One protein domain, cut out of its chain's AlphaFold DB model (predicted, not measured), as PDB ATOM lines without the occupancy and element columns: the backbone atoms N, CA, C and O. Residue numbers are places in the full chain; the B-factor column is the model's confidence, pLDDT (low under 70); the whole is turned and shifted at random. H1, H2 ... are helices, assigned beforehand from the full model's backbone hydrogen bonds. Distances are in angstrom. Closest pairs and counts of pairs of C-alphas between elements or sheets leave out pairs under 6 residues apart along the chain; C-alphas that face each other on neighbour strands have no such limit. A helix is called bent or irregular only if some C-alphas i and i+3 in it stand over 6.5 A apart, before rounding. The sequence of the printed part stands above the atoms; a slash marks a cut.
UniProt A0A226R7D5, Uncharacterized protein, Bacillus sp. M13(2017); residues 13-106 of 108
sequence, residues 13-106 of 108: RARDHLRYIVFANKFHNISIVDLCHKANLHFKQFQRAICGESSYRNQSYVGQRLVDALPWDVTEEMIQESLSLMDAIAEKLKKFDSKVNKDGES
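Overview. This is residues 13 to 106 of the 108 residues of an uncharacterized protein of Bacillus sp. M13(2017) (UniProt A0A226R7D5). A long helix, H5, sticks out with residues 87 to 104, and 105 and 106 after it, as an arm from a compact head, where H1 and H4 pack side by side and H3 and H2 cover one side. The printed part has 94 residues with five named helices, H1 to H5, all helix. It is loose, with a radius of gyration of the C-alphas of 16.2 A, spanning 56 by 28 by 23 A.

Arrangement. H5, residues 76 to 104, touches H1, residues 13 to 27, with residues 79 to 83 alone, about perpendicular at 74 degrees; the closest C-alphas, of Tyr 20 and Ile 79, are 6.1 A apart. H1 touches H4, residues 56 to 67, the same way at a shallow tilt of 34 degrees, only just short of steep; the closest C-alphas, of Ala 14 and Ser 60, are 4.7 A apart. H3, residues 43 to 50, touches H4 and H2, residues 32 to 38. Every O i to N i+4 pair is within hydrogen-bond range in H2, H3 and H4, 9 of 11 in H1 and 24 of 25 in H5.

Along the chain. H5 runs 42.3 A from C-alpha 76 at (-105.072, 24.043, -20.828) to C-alpha 104 at (-90.431, 16.858, 18.157). H1, 23.1 A, is irregular: C-alphas 13 and 16 are 7.4 A apart.

Size, cuts and confidence. The printed part has no cut and no long link. Residues 100 to 106 have pLDDT under 70.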
ATOM      1  N   ARG A  13     -93.399  15.849 -20.723       87.69
ATOM      2  CA  ARG A  13     -94.208  16.489 -21.772       87.69
ATOM      3  C   ARG A  13     -95.636  15.949 -21.859       87.69
ATOM      4  O   ARG A  13     -96.501  16.621 -22.400       87.69
ATOM      5  N   ALA A  14     -95.875  14.731 -21.377       91.62
ATOM      6  CA  ALA A  14     -97.192  14.086 -21.373       91.62
ATOM      7  C   ALA A  14     -97.845  14.084 -19.980       91.62
ATOM      8  O   ALA A  14     -98.989  13.652 -19.816       91.62
ATOM      9  N   ARG A  15     -97.091  14.522 -18.968       93.19
ATOM     10  CA  ARG A  15     -97.408  14.334 -17.558       93.19
ATOM     11  C   ARG A  15     -98.650  15.100 -17.132       93.19
ATOM     12  O   ARG A  15     -99.468  14.529 -16.420       93.19
ATOM     13  N   ASP A  16     -98.820  16.335 -17.587       95.25
ATOM     14  CA  ASP A  16     -99.877  17.223 -17.091       95.25
ATOM     15  C   ASP A  16    -101.279  16.681 -17.370       95.25
ATOM     16  O   ASP A  16    -102.068  16.502 -16.441       95.25
ATOM     17  N   HIS A  17    -101.550  16.278 -18.614       95.88
ATOM     18  CA  HIS A  17    -102.807  15.626 -18.980       95.88
ATOM     19  C   HIS A  17    -103.074  14.379 -18.122       95.88
ATOM     20  O   HIS A  17    -104.167  14.206 -17.587       95.88
ATOM     21  N   LEU A  18    -102.070  13.516 -17.931       95.88
ATOM     22  CA  LEU A  18    -102.224  12.294 -17.136       95.88
ATOM     23  C   LEU A  18    -102.446  12.593 -15.645       95.88
ATOM     24  O   LEU A  18    -103.305  11.968 -15.019       95.88
ATOM     25  N   ARG A  19    -101.732  13.572 -15.078       95.31
ATOM     26  CA  ARG A  19    -101.940  14.042 -13.699       95.31
ATOM     27  C   ARG A  19    -103.338  14.624 -13.527       95.31
ATOM     28  O   ARG A  19    -103.978  14.352 -12.513       95.31
ATOM     29  N   TYR A  20    -103.836  15.357 -14.519       95.94
ATOM     30  CA  TYR A  20    -105.181  15.923 -14.492       95.94
ATOM     31  C   TYR A  20    -106.267  14.839 -14.486       95.94
ATOM     32  O   TYR A  20    -107.234  14.940 -13.735       95.94
ATOM     33  N   ILE A  21    -106.078  13.731 -15.211       95.69
ATOM     34  CA  ILE A  21    -106.981  12.571 -15.110       95.69
ATOM     35  C   ILE A  21    -106.972  11.962 -13.707       95.69
ATOM     36  O   ILE A  21    -108.028  11.619 -13.167       95.69
ATOM     37  N   VAL A  22    -105.797  11.840 -13.083       93.56
ATOM     38  CA  VAL A  22    -105.698  11.351 -11.700       93.56
ATOM     39  C   VAL A  22    -106.403  12.309 -10.737       93.56
ATOM     40  O   VAL A  22    -107.142  11.845  -9.866       93.56
ATOM     41  N   PHE A  23    -106.239  13.622 -10.923       93.06
ATOM     42  CA  PHE A  23    -106.972  14.655 -10.191       93.06
ATOM     43  C   PHE A  23    -108.486  14.489 -10.358       93.06
ATOM     44  O   PHE A  23    -109.191  14.356  -9.359       93.06
ATOM     45  N   ALA A  24    -108.990  14.382 -11.589       93.62
ATOM     46  CA  ALA A  24    -110.416  14.218 -11.861       93.62
ATOM     47  C   ALA A  24    -110.998  12.959 -11.201       93.62
ATOM     48  O   ALA A  24    -112.061  13.000 -10.583       93.62
ATOM     49  N   ASN A  25    -110.265  11.847 -11.235       92.75
ATOM     50  CA  ASN A  25    -110.658  10.634 -10.523       92.75
ATOM     51  C   ASN A  25    -110.696  10.827  -8.995       92.75
ATOM     52  O   ASN A  25    -111.561  10.262  -8.329       92.75
ATOM     53  N   LYS A  26    -109.770  11.602  -8.418       89.75
ATOM     54  CA  LYS A  26    -109.678  11.790  -6.962       89.75
ATOM     55  C   LYS A  26    -110.652  12.822  -6.403       89.75
ATOM     56  O   LYS A  26    -111.218  12.575  -5.345       89.75
ATOM     57  N   PHE A  27    -110.840  13.942  -7.090       89.50
ATOM     58  CA  PHE A  27    -111.610  15.080  -6.582       89.50
ATOM     59  C   PHE A  27    -113.021  15.166  -7.170       89.50
ATOM     60  O   PHE A  27    -113.916  15.684  -6.510       89.50
ATOM     61  N   HIS A  28    -113.248  14.597  -8.357       89.38
ATOM     62  CA  HIS A  28    -114.561  14.569  -9.012       89.38
ATOM     63  C   HIS A  28    -115.179  13.162  -9.073       89.38
ATOM     64  O   HIS A  28    -116.210  12.972  -9.712       89.38
ATOM     65  N   ASN A  29    -114.569  12.177  -8.397       88.44
ATOM     66  CA  ASN A  29    -115.041  10.789  -8.306       88.44
ATOM     67  C   ASN A  29    -115.308  10.128  -9.678       88.44
ATOM     68  O   ASN A  29    -116.202   9.293  -9.823       88.44
ATOM     69  N   ILE A  30    -114.543  10.522 -10.703       93.12
ATOM     70  CA  ILE A  30    -114.633   9.945 -12.047       93.12
ATOM     71  C   ILE A  30    -113.981   8.562 -12.064       93.12
ATOM     72  O   ILE A  30    -112.806   8.412 -11.743       93.12
ATOM     73  N   SER A  31    -114.722   7.554 -12.516       94.44
ATOM     74  CA  SER A  31    -114.186   6.213 -12.754       94.44
ATOM     75  C   SER A  31    -113.237   6.213 -13.954       94.44
ATOM     76  O   SER A  31    -113.652   6.415 -15.094       94.44
ATOM     77  N   ILE A  32    -111.950   5.941 -13.711       93.81
ATOM     78  CA  ILE A  32    -110.944   5.838 -14.784       93.81
ATOM     79  C   ILE A  32    -111.289   4.711 -15.763       93.81
ATOM     80  O   ILE A  32    -111.036   4.839 -16.958       93.81
ATOM     81  N   VAL A  33    -111.860   3.608 -15.272       94.88
ATOM     82  CA  VAL A  33    -112.245   2.468 -16.119       94.88
ATOM     83  C   VAL A  33    -113.328   2.894 -17.107       94.88
ATOM     84  O   VAL A  33    -113.177   2.675 -18.309       94.88
ATOM     85  N   ASP A  34    -114.360   3.587 -16.625       95.25
ATOM     86  CA  ASP A  34    -115.444   4.077 -17.481       95.25
ATOM     87  C   ASP A  34    -114.953   5.162 -18.441       95.25
ATOM     88  O   ASP A  34    -115.362   5.198 -19.601       95.25
ATOM     89  N   LEU A  35    -114.029   6.016 -17.992       95.88
ATOM     90  CA  LEU A  35    -113.405   7.029 -18.839       95.88
ATOM     91  C   LEU A  35    -112.577   6.394 -19.966       95.88
ATOM     92  O   LEU A  35    -112.689   6.808 -21.117       95.88
ATOM     93  N   CYS A  36    -111.806   5.343 -19.666       96.88
ATOM     94  CA  CYS A  36    -111.078   4.572 -20.676       96.88
ATOM     95  C   CYS A  36    -112.041   3.949 -21.692       96.88
ATOM     96  O   CYS A  36    -111.814   4.071 -22.894       96.88
ATOM     97  N   HIS A  37    -113.141   3.345 -21.231       96.38
ATOM     98  CA  HIS A  37    -114.160   2.789 -22.122       96.38
ATOM     99  C   HIS A  37    -114.768   3.861 -23.040       96.38
ATOM    100  O   HIS A  37    -114.830   3.651 -24.250       96.38
ATOM    101  N   LYS A  38    -115.137   5.034 -22.505       95.94
ATOM    102  CA  LYS A  38    -115.640   6.169 -23.304       95.94
ATOM    103  C   LYS A  38    -114.620   6.664 -24.331       95.94
ATOM    104  O   LYS A  38    -114.978   6.952 -25.468       95.94
ATOM    105  N   ALA A  39    -113.345   6.714 -23.952       96.31
ATOM    106  CA  ALA A  39    -112.250   7.115 -24.829       96.31
ATOM    107  C   ALA A  39    -111.842   6.031 -25.849       96.31
ATOM    108  O   ALA A  39    -110.949   6.272 -26.669       96.31
ATOM    109  N   ASN A  40    -112.483   4.856 -25.827       96.56
ATOM    110  CA  ASN A  40    -112.109   3.675 -26.607       96.56
ATOM    111  C   ASN A  40    -110.646   3.250 -26.370       96.56
ATOM    112  O   ASN A  40    -109.890   2.966 -27.300       96.56
ATOM    113  N   LEU A  41    -110.238   3.261 -25.102       97.06
ATOM    114  CA  LEU A  41    -108.921   2.863 -24.624       97.06
ATOM    115  C   LEU A  41    -109.041   1.642 -23.716       97.06
ATOM    116  O   LEU A  41    -109.933   1.542 -22.874       97.06
ATOM    117  N   HIS A  42    -108.084   0.727 -23.827       96.12
ATOM    118  CA  HIS A  42    -107.971  -0.367 -22.876       96.12
ATOM    119  C   HIS A  42    -107.354   0.149 -21.569       96.12
ATOM    120  O   HIS A  42    -106.331   0.832 -21.595       96.12
ATOM    121  N   PHE A  43    -107.888  -0.245 -20.409       94.88
ATOM    122  CA  PHE A  43    -107.391   0.212 -19.098       94.88
ATOM    123  C   PHE A  43    -105.876  -0.007 -18.901       94.88
ATOM    124  O   PHE A  43    -105.167   0.837 -18.360       94.88
ATOM    125  N   LYS A  44    -105.339  -1.113 -19.430       95.25
ATOM    126  CA  LYS A  44    -103.889  -1.392 -19.441       95.25
ATOM    127  C   LYS A  44    -103.056  -0.318 -20.165       95.25
ATOM    128  O   LYS A  44    -101.904  -0.114 -19.800       95.25
ATOM    129  N   GLN A  45    -103.600   0.368 -21.175       95.25
ATOM    130  CA  GLN A  45    -102.909   1.485 -21.835       95.25
ATOM    131  C   GLN A  45    -102.762   2.674 -20.887       95.25
ATOM    132  O   GLN A  45    -101.682   3.250 -20.825       95.25
ATOM    133  N   PHE A  46    -103.806   2.983 -20.112       95.38
ATOM    134  CA  PHE A  46    -103.733   3.991 -19.056       95.38
ATOM    135  C   PHE A  46    -102.694   3.615 -17.998       95.38
ATOM    136  O   PHE A  46    -101.806   4.415 -17.725       95.38
ATOM    137  N   GLN A  47    -102.734   2.385 -17.473       94.50
ATOM    138  CA  GLN A  47    -101.754   1.920 -16.480       94.50
ATOM    139  C   GLN A  47    -100.311   2.068 -16.980       94.50
ATOM    140  O   GLN A  47     -99.478   2.655 -16.299       94.50
ATOM    141  N   ARG A  48    -100.026   1.606 -18.203       95.00
ATOM    142  CA  ARG A  48     -98.693   1.744 -18.807       95.00
ATOM    143  C   ARG A  48     -98.300   3.197 -19.071       95.00
ATOM    144  O   ARG A  48     -97.113   3.493 -19.125       95.00
ATOM    145  N   ALA A  49     -99.264   4.091 -19.287       95.38
ATOM    146  CA  ALA A  49     -98.984   5.510 -19.468       95.38
ATOM    147  C   ALA A  49     -98.531   6.156 -18.153       95.38
ATOM    148  O   ALA A  49     -97.478   6.783 -18.135       95.38
ATOM    149  N   ILE A  50     -99.265   5.932 -17.057       93.69
ATOM    150  CA  ILE A  50     -98.947   6.521 -15.746       93.69
ATOM    151  C   ILE A  50     -97.712   5.903 -15.074       93.69
ATOM    152  O   ILE A  50     -97.046   6.576 -14.293       93.69
ATOM    153  N   CYS A  51     -97.377   4.652 -15.402       92.62
ATOM    154  CA  CYS A  51     -96.161   3.984 -14.925       92.62
ATOM    155  C   CYS A  51     -94.923   4.245 -15.808       92.62
ATOM    156  O   CYS A  51     -93.891   3.623 -15.593       92.62
ATOM    157  N   GLY A  52     -95.014   5.078 -16.854       92.50
ATOM    158  CA  GLY A  52     -93.875   5.324 -17.752       92.50
ATOM    159  C   GLY A  52     -93.505   4.158 -18.686       92.50
ATOM    160  O   GLY A  52     -92.564   4.253 -19.467       92.50
ATOM    161  N   GLU A  53     -94.271   3.066 -18.686       94.69
ATOM    162  CA  GLU A  53     -94.016   1.825 -19.441       94.69
ATOM    163  C   GLU A  53     -94.455   1.888 -20.922       94.69
ATOM    164  O   GLU A  53     -94.661   0.867 -21.599       94.69
ATOM    165  N   SER A  54     -94.675   3.095 -21.436       93.81
ATOM    166  CA  SER A  54     -95.044   3.351 -22.826       93.81
ATOM    167  C   SER A  54     -94.348   4.602 -23.351       93.81
ATOM    168  O   SER A  54     -93.878   5.427 -22.578       93.81
ATOM    169  N   SER A  55     -94.249   4.741 -24.674       95.31
ATOM    170  CA  SER A  55     -93.551   5.877 -25.281       95.31
ATOM    171  C   SER A  55     -94.251   7.206 -24.989       95.31
ATOM    172  O   SER A  55     -95.473   7.244 -24.856       95.31
ATOM    173  N   TYR A  56     -93.500   8.312 -25.004       94.31
ATOM    174  CA  TYR A  56     -94.037   9.681 -24.923       94.31
ATOM    175  C   TYR A  56     -95.258   9.905 -25.835       94.31
ATOM    176  O   TYR A  56     -96.268  10.460 -25.405       94.31
ATOM    177  N   ARG A  57     -95.199   9.426 -27.088       94.38
ATOM    178  CA  ARG A  57     -96.312   9.554 -28.042       94.38
ATOM    179  C   ARG A  57     -97.565   8.832 -27.539       94.38
ATOM    180  O   ARG A  57     -98.656   9.379 -27.645       94.38
ATOM    181  N   ASN A  58     -97.411   7.626 -26.995       95.62
ATOM    182  CA  ASN A  58     -98.533   6.875 -26.441       95.62
ATOM    183  C   ASN A  58     -99.063   7.514 -25.151       95.62
ATOM    184  O   ASN A  58    -100.272   7.605 -24.984       95.62
ATOM    185  N   GLN A  59     -98.180   7.990 -24.271       96.56
ATOM    186  CA  GLN A  59     -98.569   8.703 -23.052       96.56
ATOM    187  C   GLN A  59     -99.386   9.959 -23.379       96.56
ATOM    188  O   GLN A  59    -100.469  10.138 -22.833       96.56
ATOM    189  N   SER A  60     -98.914  10.771 -24.332       96.06
ATOM    190  CA  SER A  60     -99.605  11.988 -24.784       96.06
ATOM    191  C   SER A  60    -100.956  11.663 -25.415       96.06
ATOM    192  O   SER A  60    -101.958  12.289 -25.092       96.06
ATOM    193  N   TYR A  61    -100.997  10.639 -26.276       96.94
ATOM    194  CA  TYR A  61    -102.234  10.169 -26.897       96.94
ATOM    195  C   TYR A  61    -103.263   9.721 -25.853       96.94
ATOM    196  O   TYR A  61    -104.413  10.142 -25.908       96.94
ATOM    197  N   VAL A  62    -102.853   8.892 -24.889       97.31
ATOM    198  CA  VAL A  62    -103.732   8.417 -23.812       97.31
ATOM    199  C   VAL A  62    -104.209   9.581 -22.946       97.31
ATOM    200  O   VAL A  62    -105.404   9.673 -22.682       97.31
ATOM    201  N   GLY A  63    -103.304  10.474 -22.534       96.44
ATOM    202  CA  GLY A  63    -103.635  11.649 -21.730       96.44
ATOM    203  C   GLY A  63    -104.678  12.534 -22.408       96.44
ATOM    204  O   GLY A  63    -105.744  12.749 -21.839       96.44
ATOM    205  N   GLN A  64    -104.414  12.960 -23.647       96.44
ATOM    206  CA  GLN A  64    -105.335  13.803 -24.414       96.44
ATOM    207  C   GLN A  64    -106.696  13.129 -24.599       96.44
ATOM    208  O   GLN A  64    -107.724  13.715 -24.291       96.44
ATOM    209  N   ARG A  65    -106.716  11.860 -25.031       97.31
ATOM    210  CA  ARG A  65    -107.969  11.126 -25.283       97.31
ATOM    211  C   ARG A  65    -108.834  10.974 -24.041       97.31
ATOM    212  O   ARG A  65    -110.054  10.939 -24.160       97.31
ATOM    213  N   LEU A  66    -108.217  10.828 -22.871       97.38
ATOM    214  CA  LEU A  66    -108.948  10.765 -21.611       97.38
ATOM    215  C   LEU A  66    -109.459  12.143 -21.195       97.38
ATOM    216  O   LEU A  66    -110.564  12.214 -20.665       97.38
ATOM    217  N   VAL A  67    -108.697  13.213 -21.448       96.94
ATOM    218  CA  VAL A  67    -109.143  14.588 -21.187       96.94
ATOM    219  C   VAL A  67    -110.337  14.938 -22.069       96.94
ATOM    220  O   VAL A  67    -111.361  15.361 -21.545       96.94
ATOM    221  N   ASP A  68    -110.267  14.631 -23.364       96.31
ATOM    222  CA  ASP A  68    -111.363  14.834 -24.321       96.31
ATOM    223  C   ASP A  68    -112.628  14.024 -23.970       96.31
ATOM    224  O   ASP A  68    -113.721  14.330 -24.439       96.31
ATOM    225  N   ALA A  69    -112.490  12.950 -23.185       96.88
ATOM    226  CA  ALA A  69    -113.594  12.083 -22.777       96.88
ATOM    227  C   ALA A  69    -114.240  12.498 -21.443       96.88
ATOM    228  O   ALA A  69    -115.189  11.838 -20.991       96.88
ATOM    229  N   LEU A  70    -113.722  13.539 -20.781       96.81
ATOM    230  CA  LEU A  70    -114.306  14.061 -19.551       96.81
ATOM    231  C   LEU A  70    -115.700  14.656 -19.817       96.81
ATOM    232  O   LEU A  70    -116.003  15.081 -20.929       96.81
ATOM    233  N   PRO A  71    -116.593  14.670 -18.810       95.06
ATOM    234  CA  PRO A  71    -117.967  15.131 -18.998       95.06
ATOM    235  C   PRO A  71    -118.107  16.664 -19.022       95.06
ATOM    236  O   PRO A  71    -119.228  17.166 -19.017       95.06
ATOM    237  N   TRP A  72    -116.994  17.396 -19.017       95.00
ATOM    238  CA  TRP A  72    -116.924  18.849 -19.126       95.00
ATOM    239  C   TRP A  72    -115.806  19.232 -20.090       95.00
ATOM    240  O   TRP A  72    -114.854  18.472 -20.276       95.00
ATOM    241  N   ASP A  73    -115.906  20.430 -20.657       95.12
ATOM    242  CA  ASP A  73    -114.855  20.980 -21.502       95.12
ATOM    243  C   ASP A  73    -113.638  21.343 -20.650       95.12
ATOM    244  O   ASP A  73    -113.753  22.001 -19.612       95.12
ATOM    245  N   VAL A  74    -112.464  20.892 -21.083       95.56
ATOM    246  CA  VAL A  74    -111.199  21.121 -20.385       95.56
ATOM    247  C   VAL A  74    -110.326  22.034 -21.225       95.56
ATOM    248  O   VAL A  74    -110.041  21.739 -22.384       95.56
ATOM    249  N   THR A  75    -109.878  23.133 -20.626       95.56
ATOM    250  CA  THR A  75    -108.876  24.020 -21.218       95.56
ATOM    251  C   THR A  75    -107.495  23.738 -20.631       95.56
ATOM    252  O   THR A  75    -107.370  23.203 -19.527       95.56
ATOM    253  N   GLU A  76    -106.443  24.140 -21.345       93.94
ATOM    254  CA  GLU A  76    -105.072  24.043 -20.828       93.94
ATOM    255  C   GLU A  76    -104.901  24.857 -19.534       93.94
ATOM    256  O   GLU A  76    -104.270  24.396 -18.590       93.94
ATOM    257  N   GLU A  77    -105.533  26.032 -19.441       95.75
ATOM    258  CA  GLU A  77    -105.522  26.854 -18.223       95.75
ATOM    259  C   GLU A  77    -106.106  26.093 -17.026       95.75
ATOM    260  O   GLU A  77    -105.486  26.055 -15.966       95.75
ATOM    261  N   MET A  78    -107.237  25.399 -17.205       95.62
ATOM    262  CA  MET A  78    -107.838  24.587 -16.141       95.62
ATOM    263  C   MET A  78    -106.914  23.460 -15.681       95.62
ATOM    264  O   MET A  78    -106.855  23.169 -14.482       95.62
ATOM    265  N   ILE A  79    -106.203  22.817 -16.612       95.81
ATOM    266  CA  ILE A  79    -105.206  21.793 -16.288       95.81
ATOM    267  C   ILE A  79    -104.110  22.426 -15.428       95.81
ATOM    268  O   ILE A  79    -103.900  21.994 -14.294       95.81
ATOM    269  N   GLN A  80    -103.468  23.484 -15.922       94.88
ATOM    270  CA  GLN A  80    -102.340  24.130 -15.251       94.88
ATOM    271  C   GLN A  80    -102.710  24.686 -13.869       94.88
ATOM    272  O   GLN A  80    -101.966  24.481 -12.906       94.88
ATOM    273  N   GLU A  81    -103.872  25.325 -13.724       95.06
ATOM    274  CA  GLU A  81    -104.359  25.830 -12.435       95.06
ATOM    275  C   GLU A  81    -104.621  24.693 -11.440       95.06
ATOM    276  O   GLU A  81    -104.194  24.762 -10.284       95.06
ATOM    277  N   SER A  82    -105.266  23.612 -11.893       93.38
ATOM    278  CA  SER A  82    -105.569  22.456 -11.041       93.38
ATOM    279  C   SER A  82    -104.297  21.764 -10.552       93.38
ATOM    280  O   SER A  82    -104.186  21.414  -9.373       93.38
ATOM    281  N   LEU A  83    -103.312  21.585 -11.438       93.31
ATOM    282  CA  LEU A  83    -102.025  20.986 -11.086       93.31
ATOM    283  C   LEU A  83    -101.218  21.900 -10.156       93.31
ATOM    284  O   LEU A  83    -100.694  21.429  -9.146       93.31
ATOM    285  N   SER A  84    -101.194  23.205 -10.432       93.12
ATOM    286  CA  SER A  84    -100.518  24.197  -9.587       93.12
ATOM    287  C   SER A  84    -101.097  24.230  -8.174       93.12
ATOM    288  O   SER A  84    -100.349  24.300  -7.196       93.12
ATOM    289  N   LEU A  85    -102.425  24.132  -8.042       91.81
ATOM    290  CA  LEU A  85    -103.090  24.042  -6.745       91.81
ATOM    291  C   LEU A  85    -102.664  22.779  -5.987       91.81
ATOM    292  O   LEU A  85    -102.344  22.856  -4.800       91.81
ATOM    293  N   MET A  86    -102.618  21.626  -6.661       90.12
ATOM    294  CA  MET A  86    -102.148  20.383  -6.046       90.12
ATOM    295  C   MET A  86    -100.698  20.480  -5.574       90.12
ATOM    296  O   MET A  86    -100.397  20.068  -4.452       90.12
ATOM    297  N   ASP A  87     -99.818  21.045  -6.396       90.06
ATOM    298  CA  ASP A  87     -98.402  21.197  -6.064       90.06
ATOM    299  C   ASP A  87     -98.212  22.178  -4.896       90.06
ATOM    300  O   ASP A  87     -97.461  21.899  -3.960       90.06
ATOM    301  N   ALA A  88     -98.978  23.272  -4.861       90.56
ATOM    302  CA  ALA A  88     -98.984  24.205  -3.736       90.56
ATOM    303  C   ALA A  88     -99.464  23.551  -2.428       90.56
ATOM    304  O   ALA A  88     -98.878  23.791  -1.367       90.56
ATOM    305  N   ILE A  89    -100.506  22.711  -2.487       87.56
ATOM    306  CA  ILE A  89    -100.992  21.944  -1.332       87.56
ATOM    307  C   ILE A  89     -99.911  20.966  -0.855       87.56
ATOM    308  O   ILE A  89     -99.596  20.946   0.337       87.56
ATOM    309  N   ALA A  90     -99.307  20.198  -1.765       86.38
ATOM    310  CA  ALA A  90     -98.253  19.240  -1.438       86.38
ATOM    311  C   ALA A  90     -97.045  19.923  -0.772       86.38
ATOM    312  O   ALA A  90     -96.569  19.475   0.273       86.38
ATOM    313  N   GLU A  91     -96.603  21.061  -1.310       87.81
ATOM    314  CA  GLU A  91     -95.512  21.857  -0.743       87.81
ATOM    315  C   GLU A  91     -95.846  22.411   0.649       87.81
ATOM    316  O   GLU A  91     -95.002  22.408   1.552       87.81
ATOM    317  N   LYS A  92     -97.083  22.871   0.873       88.06
ATOM    318  CA  LYS A  92     -97.527  23.336   2.197       88.06
ATOM    319  C   LYS A  92     -97.562  22.197   3.215       88.06
ATOM    320  O   LYS A  92     -97.098  22.400   4.336       88.06
ATOM    321  N   LEU A  93     -98.044  21.016   2.827       85.25
ATOM    322  CA  LEU A  93     -98.062  19.829   3.685       85.25
ATOM    323  C   LEU A  93     -96.644  19.370   4.044       85.25
ATOM    324  O   LEU A  93     -96.361  19.139   5.215       85.25
ATOM    325  N   LYS A  94     -95.717  19.345   3.080       83.56
ATOM    326  CA  LYS A  94     -94.300  19.019   3.322       83.56
ATOM    327  C   LYS A  94     -93.632  20.004   4.290       83.56
ATOM    328  O   LYS A  94     -92.875  19.613   5.181       83.56
ATOM    329  N   LYS A  95     -93.934  21.302   4.161       83.88
ATOM    330  CA  LYS A  95     -93.470  22.335   5.106       83.88
ATOM    331  C   LYS A  95     -94.067  22.169   6.501       83.88
ATOM    332  O   LYS A  95     -93.412  22.525   7.473       83.88
ATOM    333  N   PHE A  96     -95.297  21.673   6.606       81.94
ATOM    334  CA  PHE A  96     -95.925  21.395   7.894       81.94
ATOM    335  C   PHE A  96     -95.275  20.185   8.574       81.94
ATOM    336  O   PHE A  96     -94.826  20.301   9.708       81.94
ATOM    337  N   ASP A  97     -95.124  19.075   7.853       79.00
ATOM    338  CA  ASP A  97     -94.500  17.843   8.356       79.00
ATOM    339  C   ASP A  97     -93.050  18.073   8.825       79.00
ATOM    340  O   ASP A  97     -92.660  17.710   9.931       79.00
ATOM    341  N   SER A  98     -92.262  18.812   8.038       76.56
ATOM    342  CA  SER A  98     -90.888  19.182   8.416       76.56
ATOM    343  C   SER A  98     -90.786  20.133   9.616       76.56
ATOM    344  O   SER A  98     -89.729  20.189  10.241       76.56
ATOM    345  N   LYS A  99     -91.845  20.882   9.953       71.50
ATOM    346  CA  LYS A  99     -91.902  21.680  11.189       71.50
ATOM    347  C   LYS A  99     -92.263  20.812  12.390       71.50
ATOM    348  O   LYS A  99     -91.564  20.870  13.390       71.50
ATOM    349  N   VAL A 100     -93.278  19.959  12.250       68.19
ATOM    350  CA  VAL A 100     -93.698  19.023  13.306       68.19
ATOM    351  C   VAL A 100     -92.549  18.098  13.720       68.19
ATOM    352  O   VAL A 100     -92.312  17.928  14.912       68.19
ATOM    353  N   ASN A 101     -91.779  17.573  12.763       61.50
ATOM    354  CA  ASN A 101     -90.636  16.705  13.068       61.50
ATOM    355  C   ASN A 101     -89.470  17.460  13.739       61.50
ATOM    356  O   ASN A 101     -88.832  16.914  14.632       61.50
ATOM    357  N   LYS A 102     -89.231  18.733  13.391       59.78
ATOM    358  CA  LYS A 102     -88.200  19.560  14.053       59.78
ATOM    359  C   LYS A 102     -88.572  19.955  15.482       59.78
ATOM    360  O   LYS A 102     -87.706  19.992  16.354       59.78
ATOM    361  N   ASP A 103     -89.850  20.226  15.731       57.00
ATOM    362  CA  ASP A 103     -90.341  20.580  17.067       57.00
ATOM    363  C   ASP A 103     -90.440  19.345  17.994       57.00
ATOM    364  O   ASP A 103     -90.453  19.490  19.218       57.00
ATOM    365  N   GLY A 104     -90.465  18.131  17.427       53.22
ATOM    366  CA  GLY A 104     -90.431  16.858  18.157       53.22
ATOM    367  C   GLY A 104     -89.039  16.421  18.633       53.22
ATOM    368  O   GLY A 104     -88.939  15.784  19.674       53.22
ATOM    369  N   GLU A 105     -87.966  16.806  17.934       52.22
ATOM    370  CA  GLU A 105     -86.573  16.461  18.290       52.22
ATOM    371  C   GLU A 105     -85.955  17.392  19.354       52.22
ATOM    372  O   GLU A 105     -84.844  17.162  19.819       52.22
ATOM    373  N   SER A 106     -86.667  18.439  19.782       50.50
ATOM    374  CA  SER A 106     -86.173  19.407  20.780       50.50
ATOM    375  C   SER A 106     -86.561  19.060  22.230       50.50
ATOM    376  O   SER A 106     -86.546  19.931  23.102       50.50
TER     377      SER A 106